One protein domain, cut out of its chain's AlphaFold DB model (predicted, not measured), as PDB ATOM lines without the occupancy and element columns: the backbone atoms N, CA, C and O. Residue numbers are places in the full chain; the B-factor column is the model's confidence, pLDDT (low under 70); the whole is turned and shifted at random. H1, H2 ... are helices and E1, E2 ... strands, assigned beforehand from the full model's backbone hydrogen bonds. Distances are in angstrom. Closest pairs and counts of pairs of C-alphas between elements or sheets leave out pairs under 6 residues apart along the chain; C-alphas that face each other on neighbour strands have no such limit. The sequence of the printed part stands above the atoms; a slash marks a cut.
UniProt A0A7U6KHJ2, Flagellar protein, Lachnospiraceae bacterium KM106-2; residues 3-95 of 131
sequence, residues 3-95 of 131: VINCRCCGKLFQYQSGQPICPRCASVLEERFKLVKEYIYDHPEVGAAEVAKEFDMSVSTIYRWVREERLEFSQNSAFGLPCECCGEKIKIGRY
ATOM      1  N   VAL A   3     -48.901 -30.707  45.979       84.25
ATOM      2  CA  VAL A   3     -47.532 -30.206  45.846       84.25
ATOM      3  C   VAL A   3     -46.644 -31.416  45.619       84.25
ATOM      4  O   VAL A   3     -46.634 -32.332  46.437       84.25
ATOM      5  N   ILE A   4     -45.919 -31.429  44.505       88.56
ATOM      6  CA  ILE A   4     -45.035 -32.538  44.141       88.56
ATOM      7  C   ILE A   4     -43.623 -32.028  43.860       88.56
ATOM      8  O   ILE A   4     -43.401 -30.841  43.603       88.56
ATOM      9  N   ASN A   5     -42.660 -32.944  43.861       89.31
ATOM     10  CA  ASN A   5     -41.279 -32.650  43.505       89.31
ATOM     11  C   ASN A   5     -41.097 -32.704  41.983       89.31
ATOM     12  O   ASN A   5     -41.519 -33.648  41.313       89.31
ATOM     13  N   CYS A   6     -40.421 -31.699  41.430       88.56
ATOM     14  CA  CYS A   6     -40.044 -31.665  40.021       88.56
ATOM     15  C   CYS A   6     -39.050 -32.785  39.693       88.56
ATOM     16  O   CYS A   6     -37.995 -32.875  40.319       88.56
ATOM     17  N   ARG A   7     -39.318 -33.577  38.648       84.50
ATOM     18  CA  ARG A   7     -38.392 -34.632  38.198       84.50
ATOM     19  C   ARG A   7     -37.069 -34.111  37.633       84.50
ATOM     20  O   ARG A   7     -36.090 -34.843  37.659       84.50
ATOM     21  N   CYS A   8     -37.029 -32.878  37.123       83.62
ATOM     22  CA  CYS A   8     -35.803 -32.301  36.561       83.62
ATOM     23  C   CYS A   8     -34.903 -31.645  37.616       83.62
ATOM     24  O   CYS A   8     -33.690 -31.767  37.523       83.62
ATOM     25  N   CYS A   9     -35.468 -30.922  38.588       88.06
ATOM     26  CA  CYS A   9     -34.678 -30.114  39.530       88.06
ATOM     27  C   CYS A   9     -34.947 -30.400  41.013       88.06
ATOM     28  O   CYS A   9     -34.372 -29.732  41.866       88.06
ATOM     29  N   GLY A  10     -35.858 -31.319  41.339       85.31
ATOM     30  CA  GLY A  10     -36.189 -31.703  42.717       85.31
ATOM     31  C   GLY A  10     -36.997 -30.677  43.518       85.31
ATOM     32  O   GLY A  10     -37.449 -30.994  44.615       85.31
ATOM     33  N   LYS A  11     -37.222 -29.465  42.990       88.25
ATOM     34  CA  LYS A  11     -37.963 -28.402  43.686       88.25
ATOM     35  C   LYS A  11     -39.444 -28.744  43.839       88.25
ATOM     36  O   LYS A  11     -40.054 -29.277  42.912       88.25
ATOM     37  N   LEU A  12     -40.010 -28.370  44.984       88.44
ATOM     38  CA  LEU A  12     -41.444 -28.444  45.253       88.44
ATOM     39  C   LEU A  12     -42.187 -27.411  44.403       88.44
ATOM     40  O   LEU A  12     -41.771 -26.254  44.320       88.44
ATOM     41  N   PHE A  13     -43.275 -27.825  43.763       88.31
ATOM     42  CA  PHE A  13     -44.144 -26.933  43.004       88.31
ATOM     43  C   PHE A  13     -45.592 -27.418  43.057       88.31
ATOM     44  O   PHE A  13     -45.869 -28.591  43.319       88.31
ATOM     45  N   GLN A  14     -46.524 -26.502  42.807       87.12
ATOM     46  CA  GLN A  14     -47.939 -26.833  42.725       87.12
ATOM     47  C   GLN A  14     -48.227 -27.564  41.411       87.12
ATOM     48  O   GLN A  14     -48.033 -27.013  40.326       87.12
ATOM     49  N   TYR A  15     -48.699 -28.803  41.509       83.88
ATOM     50  CA  TYR A  15     -49.070 -29.605  40.354       83.88
ATOM     51  C   TYR A  15     -50.478 -29.232  39.891       83.88
ATOM     52  O   TYR A  15     -51.443 -29.338  40.650       83.88
ATOM     53  N   GLN A  16     -50.586 -28.762  38.650       75.88
ATOM     54  CA  GLN A  16     -51.869 -28.429  38.028       75.88
ATOM     55  C   GLN A  16     -52.363 -29.597  37.172       75.88
ATOM     56  O   GLN A  16     -53.420 -30.158  37.440       75.88
ATOM     57  N   SER A  17     -51.580 -29.983  36.167       73.25
ATOM     58  CA  SER A  17     -51.835 -31.124  35.287       73.25
ATOM     59  C   SER A  17     -50.626 -31.349  34.369       73.25
ATOM     60  O   SER A  17     -49.827 -30.440  34.145       73.25
ATOM     61  N   GLY A  18     -50.476 -32.559  33.824       76.88
ATOM     62  CA  GLY A  18     -49.455 -32.862  32.816       76.88
ATOM     63  C   GLY A  18     -48.207 -33.548  33.371       76.88
ATOM     64  O   GLY A  18     -48.296 -34.542  34.083       76.88
ATOM     65  N   GLN A  19     -47.016 -33.099  32.975       77.94
ATOM     66  CA  GLN A  19     -45.774 -33.724  33.437       77.94
ATOM     67  C   GLN A  19     -45.378 -33.199  34.823       77.94
ATOM     68  O   GLN A  19     -45.572 -32.015  35.095       77.94
ATOM     69  N   PRO A  20     -44.783 -34.034  35.698       84.94
ATOM     70  CA  PRO A  20     -44.351 -33.633  37.038       84.94
ATOM     71  C   PRO A  20     -43.056 -32.799  36.985       84.94
ATOM     72  O   PRO A  20     -41.998 -33.199  37.477       84.94
ATOM     73  N   ILE A  21     -43.125 -31.649  36.316       87.38
ATOM     74  CA  ILE A  21     -42.025 -30.722  36.061       87.38
ATOM     75  C   ILE A  21     -42.493 -29.317  36.454       87.38
ATOM     76  O   ILE A  21     -43.592 -28.902  36.100       87.38
ATOM     77  N   CYS A  22     -41.659 -28.578  37.187       88.75
ATOM     78  CA  CYS A  22     -41.985 -27.216  37.602       88.75
ATOM     79  C   CYS A  22     -42.011 -26.246  36.402       88.75
ATOM     80  O   CYS A  22     -41.302 -26.478  35.417       88.75
ATOM     81  N   PRO A  23     -42.744 -25.118  36.484       86.31
ATOM     82  CA  PRO A  23     -42.892 -24.174  35.368       86.31
ATOM     83  C   PRO A  23     -41.556 -23.631  34.844       86.31
ATOM     84  O   PRO A  23     -41.387 -23.465  33.642       86.31
ATOM     85  N   ARG A  24     -40.562 -23.443  35.722       88.88
ATOM     86  CA  ARG A  24     -39.207 -23.024  35.326       88.88
ATOM     87  C   ARG A  24     -38.476 -24.080  34.495       88.88
ATOM     88  O   ARG A  24     -37.751 -23.748  33.571       88.88
ATOM     89  N   CYS A  25     -38.605 -25.358  34.845       88.25
ATOM     90  CA  CYS A  25     -37.987 -26.419  34.053       88.25
ATOM     91  C   CYS A  25     -38.742 -26.636  32.739       88.25
ATOM     92  O   CYS A  25     -38.109 -26.940  31.734       88.25
ATOM     93  N   ALA A  26     -40.064 -26.443  32.733       86.94
ATOM     94  CA  ALA A  26     -40.855 -26.473  31.510       86.94
ATOM     95  C   ALA A  26     -40.423 -25.365  30.531       86.94
ATOM     96  O   ALA A  26     -40.156 -25.674  29.375       86.94
ATOM     97  N   SER A  27     -40.241 -24.124  30.998       88.00
ATOM     98  CA  SER A  27     -39.788 -23.018  30.142       88.00
ATOM     99  C   SER A  27     -38.390 -23.258  29.563       88.00
ATOM    100  O   SER A  27     -38.180 -23.073  28.370       88.00
ATOM    101  N   VAL A  28     -37.450 -23.769  30.367       88.75
ATOM    102  CA  VAL A  28     -36.100 -24.122  29.884       88.75
ATOM    103  C   VAL A  28     -36.154 -25.235  28.832       88.75
ATOM    104  O   VAL A  28     -35.418 -25.197  27.847       88.75
ATOM    105  N   LEU A  29     -37.024 -26.237  29.009       87.44
ATOM    106  CA  LEU A  29     -37.222 -27.282  28.001       87.44
ATOM    107  C   LEU A  29     -37.808 -26.717  26.702       87.44
ATOM    108  O   LEU A  29     -37.420 -27.164  25.626       87.44
ATOM    109  N   GLU A  30     -38.713 -25.744  26.786       87.75
ATOM    110  CA  GLU A  30     -39.276 -25.065  25.616       87.75
ATOM    111  C   GLU A  30     -38.254 -24.189  24.888       87.75
ATOM    112  O   GLU A  30     -38.224 -24.180  23.660       87.75
ATOM    113  N   GLU A  31     -37.387 -23.485  25.615       90.44
ATOM    114  CA  GLU A  31     -36.282 -22.720  25.029       90.44
ATOM    115  C   GLU A  31     -35.319 -23.638  24.275       90.44
ATOM    116  O   GLU A  31     -35.034 -23.410  23.100       90.44
ATOM    117  N   ARG A  32     -34.897 -24.742  24.902       88.94
ATOM    118  CA  ARG A  32     -34.051 -25.754  24.248       88.94
ATOM    119  C   ARG A  32     -34.726 -26.367  23.031       88.94
ATOM    120  O   ARG A  32     -34.071 -26.607  22.024       88.94
ATOM    121  N   PHE A  33     -36.032 -26.606  23.106       89.81
ATOM    122  CA  PHE A  33     -36.802 -27.124  21.983       89.81
ATOM    123  C   PHE A  33     -36.768 -26.180  20.773       89.81
ATOM    124  O   PHE A  33     -36.636 -26.653  19.646       89.81
ATOM    125  N   LYS A  34     -36.856 -24.860  20.988       89.81
ATOM    126  CA  LYS A  34     -36.734 -23.872  19.903       89.81
ATOM    127  C   LYS A  34     -35.360 -23.943  19.240       89.81
ATOM    128  O   LYS A  34     -35.302 -24.070  18.023       89.81
ATOM    129  N   LEU A  35     -34.292 -23.978  20.038       89.81
ATOM    130  CA  LEU A  35     -32.920 -24.082  19.529       89.81
ATOM    131  C   LEU A  35     -32.698 -25.377  18.733       89.81
ATOM    132  O   LEU A  35     -32.133 -25.356  17.647       89.81
ATOM    133  N   VAL A  36     -33.200 -26.507  19.240       88.50
ATOM    134  CA  VAL A  36     -33.139 -27.802  18.541       88.50
ATOM    135  C   VAL A  36     -33.893 -27.755  17.212       88.50
ATOM    136  O   VAL A  36     -33.436 -28.317  16.221       88.50
ATOM    137  N   LYS A  37     -35.057 -27.099  17.179       87.44
ATOM    138  CA  LYS A  37     -35.856 -26.962  15.960       87.44
ATOM    139  C   LYS A  37     -35.126 -26.139  14.898       87.44
ATOM    140  O   LYS A  37     -35.148 -26.531  13.736       87.44
ATOM    141  N   GLU A  38     -34.503 -25.032  15.292       88.88
ATOM    142  CA  GLU A  38     -33.674 -24.204  14.404       88.88
ATOM    143  C   GLU A  38     -32.478 -25.006  13.881       88.88
ATOM    144  O   GLU A  38     -32.278 -25.097  12.676       88.88
ATOM    145  N   TYR A  39     -31.785 -25.731  14.760       87.94
ATOM    146  CA  TYR A  39     -30.659 -26.579  14.370       87.94
ATOM    147  C   TYR A  39     -31.036 -27.674  13.359       87.94
ATOM    148  O   TYR A  39     -30.316 -27.906  12.395       87.94
ATOM    149  N   ILE A  40     -32.181 -28.341  13.541       84.31
ATOM    150  CA  ILE A  40     -32.673 -29.356  12.589       84.31
ATOM    151  C   ILE A  40     -33.092 -28.723  11.255       84.31
ATOM    152  O   ILE A  40     -33.008 -29.374  10.214       84.31
ATOM    153  N   TYR A  41     -33.553 -27.469  11.274       84.56
ATOM    154  CA  TYR A  41     -33.883 -26.732  10.058       84.56
ATOM    155  C   TYR A  41     -32.624 -26.397   9.249       84.56
ATOM    156  O   TYR A  41     -32.610 -26.614   8.037       84.56
ATOM    157  N   ASP A  42     -31.561 -25.953   9.922       87.19
ATOM    158  CA  ASP A  42     -30.274 -25.630   9.296       87.19
ATOM    159  C   ASP A  42     -29.501 -26.890   8.863       87.19
ATOM    160  O   ASP A  42     -28.774 -26.876   7.867       87.19
ATOM    161  N   HIS A  43     -29.696 -28.008   9.569       84.62
ATOM    162  CA  HIS A  43     -29.028 -29.282   9.315       84.62
ATOM    163  C   HIS A  43     -30.038 -30.421   9.064       84.62
ATOM    164  O   HIS A  43     -30.325 -31.223   9.953       84.62
ATOM    165  N   PRO A  44     -30.556 -30.586   7.833       79.19
ATOM    166  CA  PRO A  44     -31.584 -31.592   7.539       79.19
ATOM    167  C   PRO A  44     -31.089 -33.048   7.631       79.19
ATOM    168  O   PRO A  44     -31.896 -33.979   7.633       79.19
ATOM    169  N   GLU A  45     -29.777 -33.268   7.681       78.94
ATOM    170  CA  GLU A  45     -29.167 -34.602   7.682       78.94
ATOM    171  C   GLU A  45     -28.963 -35.164   9.098       78.94
ATOM    172  O   GLU A  45     -28.780 -36.374   9.253       78.94
ATOM    173  N   VAL A  46     -29.057 -34.317  10.135       81.06
ATOM    174  CA  VAL A  46     -28.727 -34.719  11.507       81.06
ATOM    175  C   VAL A  46     -29.744 -35.684  12.107       81.06
ATOM    176  O   VAL A  46     -30.963 -35.558  11.953       81.06
ATOM    177  N   GLY A  47     -29.229 -36.673  12.834       81.75
ATOM    178  CA  GLY A  47     -30.039 -37.637  13.575       81.75
ATOM    179  C   GLY A  47     -30.326 -37.196  15.014       81.75
ATOM    180  O   GLY A  47     -29.583 -36.425  15.616       81.75
ATOM    181  N   ALA A  48     -31.354 -37.776  15.645       81.19
ATOM    182  CA  ALA A  48     -31.659 -37.506  17.059       81.19
ATOM    183  C   ALA A  48     -30.490 -37.792  18.020       81.19
ATOM    184  O   ALA A  48     -30.403 -37.171  19.072       81.19
ATOM    185  N   ALA A  49     -29.599 -38.729  17.681       82.94
ATOM    186  CA  ALA A  49     -28.424 -39.029  18.496       82.94
ATOM    187  C   ALA A  49     -27.369 -37.911  18.457       82.94
ATOM    188  O   ALA A  49     -26.681 -37.703  19.451       82.94
ATOM    189  N   GLU A  50     -27.240 -37.199  17.338       85.19
ATOM    190  CA  GLU A  50     -26.314 -36.068  17.192       85.19
ATOM    191  C   GLU A  50     -26.877 -34.839  17.887       85.19
ATOM    192  O   GLU A  50     -26.209 -34.260  18.732       85.19
ATOM    193  N   VAL A  51     -28.157 -34.537  17.651       86.44
ATOM    194  CA  VAL A  51     -28.872 -33.468  18.361       86.44
ATOM    195  C   VAL A  51     -28.827 -33.687  19.881       86.44
ATOM    196  O   VAL A  51     -28.627 -32.747  20.641       86.44
ATOM    197  N   ALA A  52     -28.971 -34.930  20.351       87.44
ATOM    198  CA  ALA A  52     -28.832 -35.256  21.770       87.44
ATOM    199  C   ALA A  52     -27.443 -34.915  22.327       87.44
ATOM    200  O   ALA A  52     -27.350 -34.444  23.456       87.44
ATOM    201  N   LYS A  53     -26.380 -35.152  21.547       87.62
ATOM    202  CA  LYS A  53     -25.002 -34.834  21.939       87.62
ATOM    203  C   LYS A  53     -24.744 -33.331  21.916       87.62
ATOM    204  O   LYS A  53     -24.181 -32.817  22.872       87.62
ATOM    205  N   GLU A  54     -25.190 -32.644  20.867       88.00
ATOM    206  CA  GLU A  54     -24.983 -31.204  20.680       88.00
ATOM    207  C   GLU A  54     -25.643 -30.386  21.798       88.00
ATOM    208  O   GLU A  54     -25.053 -29.467  22.356       88.00
ATOM    209  N   PHE A  55     -26.867 -30.764  22.178       87.12
ATOM    210  CA  PHE A  55     -27.642 -30.060  23.201       87.12
ATOM    211  C   PHE A  55     -27.499 -30.655  24.612       87.12
ATOM    212  O   PHE A  55     -28.203 -30.211  25.523       87.12
ATOM    213  N   ASP A  56     -26.630 -31.656  24.790       85.62
ATOM    214  CA  ASP A  56     -26.432 -32.421  26.031       85.62
ATOM    215  C   ASP A  56     -27.766 -32.833  26.690       85.62
ATOM    216  O   ASP A  56     -28.104 -32.500  27.831       85.62
ATOM    217  N   MET A  57     -28.606 -33.507  25.899       85.38
ATOM    218  CA  MET A  57     -29.928 -33.974  26.314       85.38
ATOM    219  C   MET A  57     -30.102 -35.466  26.066       85.38
ATOM    220  O   MET A  57     -29.479 -36.077  25.204       85.38
ATOM    221  N   SER A  58     -31.028 -36.078  26.802       85.06
ATOM    222  CA  SER A  58     -31.341 -37.485  26.592       85.06
ATOM    223  C   SER A  58     -32.048 -37.710  25.252       85.06
ATOM    224  O   SER A  58     -33.036 -37.044  24.923       85.06
ATOM    225  N   VAL A  59     -31.615 -38.740  24.517       85.12
ATOM    226  CA  VAL A  59     -32.268 -39.169  23.264       85.12
ATOM    227  C   VAL A  59     -33.751 -39.499  23.497       85.12
ATOM    228  O   VAL A  59     -34.594 -39.262  22.637       85.12
ATOM    229  N   SER A  60     -34.108 -39.968  24.699       83.38
ATOM    230  CA  SER A  60     -35.496 -40.222  25.105       83.38
ATOM    231  C   SER A  60     -36.382 -38.974  25.077       83.38
ATOM    232  O   SER A  60     -37.559 -39.076  24.728       83.38
ATOM    233  N   THR A  61     -35.833 -37.795  25.385       84.06
ATOM    234  CA  THR A  61     -36.565 -36.523  25.299       84.06
ATOM    235  C   THR A  61     -36.876 -36.172  23.847       84.06
ATOM    236  O   THR A  61     -38.006 -35.800  23.535       84.06
ATOM    237  N   ILE A  62     -35.914 -36.382  22.945       85.25
ATOM    238  CA  ILE A  62     -36.087 -36.143  21.506       85.25
ATOM    239  C   ILE A  62     -37.094 -37.134  20.916       85.25
ATOM    240  O   ILE A  62     -38.024 -36.729  20.221       85.25
ATOM    241  N   TYR A  63     -36.988 -38.422  21.261       82.81
ATOM    242  CA  TYR A  63     -37.968 -39.428  20.845       82.81
ATOM    243  C   TYR A  63     -39.386 -39.082  21.298       82.81
ATOM    244  O   TYR A  63     -40.340 -39.288  20.546       82.81
ATOM    245  N   ARG A  64     -39.540 -38.529  22.506       84.50
ATOM    246  CA  ARG A  64     -40.833 -38.058  23.001       84.50
ATOM    247  C   ARG A  64     -41.372 -36.904  22.155       84.50
ATOM    248  O   ARG A  64     -42.534 -36.957  21.776       84.50
ATOM    249  N   TRP A  65     -40.551 -35.915  21.804       86.50
ATOM    250  CA  TRP A  65     -40.983 -34.793  20.961       86.50
ATOM    251  C   TRP A  65     -41.411 -35.214  19.555       86.50
ATOM    252  O   TRP A  65     -42.394 -34.688  19.036       86.50
ATOM    253  N   VAL A  66     -40.728 -36.199  18.970       83.56
ATOM    254  CA  VAL A  66     -41.133 -36.777  17.679       83.56
ATOM    255  C   VAL A  66     -42.432 -37.578  17.808       83.56
ATOM    256  O   VAL A  66     -43.289 -37.532  16.926       83.56
ATOM    257  N   ARG A  67     -42.621 -38.297  18.922       81.12
ATOM    258  CA  ARG A  67     -43.855 -39.050  19.193       81.12
ATOM    259  C   ARG A  67     -45.056 -38.137  19.447       81.12
ATOM    260  O   ARG A  67     -46.167 -38.498  19.076       81.12
ATOM    261  N   GLU A  68     -44.828 -36.983  20.066       83.00
ATOM    262  CA  GLU A  68     -45.824 -35.929  20.293       83.00
ATOM    263  C   GLU A  68     -46.125 -35.105  19.023       83.00
ATOM    264  O   GLU A  68     -46.896 -34.157  19.101       83.00
ATOM    265  N   GLU A  69     -45.526 -35.442  17.870       79.19
ATOM    266  CA  GLU A  69     -45.648 -34.699  16.599       79.19
ATOM    267  C   GLU A  69     -45.236 -33.214  16.721       79.19
ATOM    268  O   GLU A  69     -45.595 -32.382  15.891       79.19
ATOM    269  N   ARG A  70     -44.450 -32.861  17.750       80.75
ATOM    270  CA  ARG A  70     -43.944 -31.495  17.961       80.75
ATOM    271  C   ARG A  70     -42.700 -31.218  17.122       80.75
ATOM    272  O   ARG A  70     -42.483 -30.077  16.729       80.75
ATOM    273  N   LEU A  71     -41.888 -32.247  16.875       80.38
ATOM    274  CA  LEU A  71     -40.631 -32.171  16.132       80.38
ATOM    275  C   LEU A  71     -40.673 -33.091  14.910       80.38
ATOM    276  O   LEU A  71     -41.041 -34.261  15.032       80.38
ATOM    277  N   GLU A  72     -40.252 -32.575  13.759       72.56
ATOM    278  CA  GLU A  72     -40.149 -33.323  12.507       72.56
ATOM    279  C   GLU A  72     -38.694 -33.323  12.035       72.56
ATOM    280  O   GLU A  72     -38.058 -32.274  11.964       72.56
ATOM    281  N   PHE A  73     -38.174 -34.509  11.727       77.38
ATOM    282  CA  PHE A  73     -36.883 -34.657  11.066       77.38
ATOM    283  C   PHE A  73     -37.092 -34.768   9.556       77.38
ATOM    284  O   PHE A  73     -38.058 -35.388   9.100       77.38
ATOM    285  N   SER A  74     -36.161 -34.215   8.775       73.50
ATOM    286  CA  SER A  74     -36.191 -34.355   7.318       73.50
ATOM    287  C   SER A  74     -36.091 -35.827   6.902       73.50
ATOM    288  O   SER A  74     -35.495 -36.663   7.593       73.50
ATOM    289  N   GLN A  75     -36.663 -36.154   5.738       62.38
ATOM    290  CA  GLN A  75     -36.736 -37.526   5.227       62.38
ATOM    291  C   GLN A  75     -35.361 -38.168   4.995       62.38
ATOM    292  O   GLN A  75     -35.283 -39.399   4.968       62.38
ATOM    293  N   ASN A  76     -34.305 -37.363   4.866       60.62
ATOM    294  CA  ASN A  76     -32.937 -37.818   4.611       60.62
ATOM    295  C   ASN A  76     -32.133 -38.110   5.886       60.62
ATOM    296  O   ASN A  76     -31.053 -38.684   5.793       60.62
ATOM    297  N   SER A  77     -32.650 -37.759   7.065       64.31
ATOM    298  CA  SER A  77     -31.951 -38.008   8.328       64.31
ATOM    299  C   SER A  77     -31.858 -39.507   8.651       64.31
ATOM    300  O   SER A  77     -32.768 -40.293   8.358       64.31
ATOM    301  N   ALA A  78     -30.785 -39.909   9.341       62.44
ATOM    302  CA  ALA A  78     -30.561 -41.276   9.835       62.44
ATOM    303  C   ALA A  78     -31.512 -41.687  10.989       62.44
ATOM    304  O   ALA A  78     -31.245 -42.627  11.744       62.44
ATOM    305  N   PHE A  79     -32.626 -40.974  11.161       69.31
ATOM    306  CA  PHE A  79     -33.571 -41.159  12.249       69.31
ATOM    307  C   PHE A  79     -34.632 -42.222  11.919       69.31
ATOM    308  O   PHE A  79     -35.268 -42.208  10.863       69.31
ATOM    309  N   GLY A  80     -34.869 -43.134  12.866       69.12
ATOM    310  CA  GLY A  80     -35.948 -44.116  12.793       69.12
ATOM    311  C   GLY A  80     -36.430 -44.528  14.182       69.12
ATOM    312  O   GLY A  80     -35.653 -45.029  14.993       69.12
ATOM    313  N   LEU A  81     -37.719 -44.331  14.446       77.44
ATOM    314  CA  LEU A  81     -38.428 -44.757  15.649       77.44
ATOM    315  C   LEU A  81     -39.212 -46.050  15.361       77.44
ATOM    316  O   LEU A  81     -39.899 -46.120  14.347       77.44
ATOM    317  N   PRO A  82     -39.176 -47.074  16.226       81.06
ATOM    318  CA  PRO A  82     -40.003 -48.260  16.031       81.06
ATOM    319  C   PRO A  82     -41.494 -47.947  16.237       81.06
ATOM    320  O   PRO A  82     -41.875 -47.255  17.184       81.06
ATOM    321  N   CYS A  83     -42.343 -48.500  15.373       84.00
ATOM    322  CA  CYS A  83     -43.792 -48.502  15.542       84.00
ATOM    323  C   CYS A  83     -44.180 -49.249  16.815       84.00
ATOM    324  O   CYS A  83     -43.790 -50.400  16.993       84.00
ATOM    325  N   GLU A  84     -45.018 -48.649  17.661       83.62
ATOM    326  CA  GLU A  84     -45.484 -49.321  18.883       83.62
ATOM    327  C   GLU A  84     -46.427 -50.502  18.611       83.62
ATOM    328  O   GLU A  84     -46.619 -51.343  19.481       83.62
ATOM    329  N   CYS A  85     -47.014 -50.575  17.414       82.19
ATOM    330  CA  CYS A  85     -47.946 -51.640  17.050       82.19
ATOM    331  C   CYS A  85     -47.264 -52.801  16.308       82.19
ATOM    332  O   CYS A  85     -47.558 -53.956  16.596       82.19
ATOM    333  N   CYS A  86     -46.344 -52.516  15.379       84.12
ATOM    334  CA  CYS A  86     -45.735 -53.538  14.517       84.12
ATOM    335  C   CYS A  86     -44.197 -53.558  14.521       84.12
ATOM    336  O   CYS A  86     -43.602 -54.393  13.850       84.12
ATOM    337  N   GLY A  87     -43.535 -52.630  15.217       80.75
ATOM    338  CA  GLY A  87     -42.070 -52.523  15.246       80.75
ATOM    339  C   GLY A  87     -41.412 -51.977  13.971       80.75
ATOM    340  O   GLY A  87     -40.200 -51.782  13.958       80.75
ATOM    341  N   GLU A  88     -42.175 -51.688  12.908       82.38
ATOM    342  CA  GLU A  88     -41.654 -51.098  11.664       82.38
ATOM    343  C   GLU A  88     -40.971 -49.749  11.949       82.38
ATOM    344  O   GLU A  88     -41.458 -48.970  12.767       82.38
ATOM    345  N   LYS A  89     -39.840 -49.458  11.292       80.94
ATOM    346  CA  LYS A  89     -39.125 -48.184  11.474       80.94
ATOM    347  C   LYS A  89     -39.930 -47.043  10.843       80.94
ATOM    348  O   LYS A  89     -40.100 -46.986   9.628       80.94
ATOM    349  N   ILE A  90     -40.404 -46.124  11.672       80.19
ATOM    350  CA  ILE A  90     -41.136 -44.915  11.304       80.19
ATOM    351  C   ILE A  90     -40.222 -43.703  11.476       80.19
ATOM    352  O   ILE A  90     -39.435 -43.635  12.413       80.19
ATOM    353  N   LYS A  91     -40.347 -42.713  10.597       72.81
ATOM    354  CA  LYS A  91     -39.596 -41.455  10.710       72.81
ATOM    355  C   LYS A  91     -40.315 -40.400  11.561       72.81
ATOM    356  O   LYS A  91     -39.660 -39.597  12.209       72.81
ATOM    357  N   ILE A  92     -41.653 -40.409  11.575       74.44
ATOM    358  CA  ILE A  92     -42.501 -39.411  12.248       74.44
ATOM    359  C   ILE A  92     -43.718 -40.086  12.895       74.44
ATOM    360  O   ILE A  92     -44.370 -40.928  12.273       74.44
ATOM    361  N   GLY A  93     -44.065 -39.665  14.111       77.19
ATOM    362  CA  GLY A  93     -45.268 -40.104  14.816       77.19
ATOM    363  C   GLY A  93     -45.129 -41.452  15.532       77.19
ATOM    364  O   GLY A  93     -44.073 -42.081  15.561       77.19
ATOM    365  N   ARG A  94     -46.226 -41.884  16.166       80.19
ATOM    366  CA  ARG A  94     -46.262 -43.074  17.041       80.19
ATOM    367  C   ARG A  94     -46.523 -44.395  16.306       80.19
ATOM    368  O   ARG A  94     -46.098 -45.454  16.761       80.19
ATOM    369  N   TYR A  95     -47.234 -44.330  15.183       83.50
ATOM    370  CA  TYR A  95     -47.685 -45.494  14.421       83.50
ATOM    371  C   TYR A  95     -47.323 -45.346  12.948       83.50
ATOM    372  O   TYR A  95     -47.386 -44.246  12.396       83.50
TER     373      TYR A  95
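This is residues 3 to 95 of the 131 residues of the protein "Flagellar protein" of Lachnospiraceae bacterium KM106-2 (UniProt A0A7U6KHJ2). One long helix, H1, makes a long arm with a small head of two short strands, the hairpin E1 and E2, at its beginning. Farther along H1, the shorter helices H2 and H3 make a corner on one side of it, and residues 68 to 95, with no named element, run on into a loop that reaches away from H1. The printed part has 93 residues, with the order E1, E2, H1, H2, H3; the two-stranded sheet is antiparallel, and the class is mostly helix, with under half of the residues in named elements. It is flat and only just compact, close to loose, with a radius of gyration of the C-alphas of 14.8 A and spans of 43 by 32 by 17 A.

E1, residues 3 to 5, begins at C-alpha 3 (-47.532, -30.206, 45.846) and is 7.1 A long. E2, residues 12 to 15, is 9.1 A long. H1, residues 23 to 42, runs 29.0 A from C-alpha 23 (-42.892, -24.174, 35.368). H2, residues 48 to 54, is 9.9 A long. H3, residues 59 to 67, is 12.3 A long and ends at C-alpha 67 (-43.855, -39.050, 19.193).

E1 and E2 are a hairpin, antiparallel at 126 degrees, with N 4 and O 13 3.1 A apart, within hydrogen-bond range. H1 and H2 are close but not clearly touching, with the closest C-alphas, Val 36 and Val 51, 7.1 A apart. Their lines are about perpendicular at 74 degrees. H2 and H3 touch, with the closest C-alphas, Ala 52 and Val 59, 5.4 A apart. They run opposite ways at a steep tilt of 49 degrees. H1 and H3 are near each other. E1 and H1 are apart. In H1, H2 and H3 every O i to N i+4 pair is within hydrogen-bond range. Residues 81 to 82 pair with 89 to 90, antiparallel.

The two C-alphas farthest apart, Val 3 and Asn 76, are 44.4 A from each other. The printed part has no cut, and no link between named elements is long. Mean pLDDT of the printed part is 82.8; residues 75 to 80 are under 70.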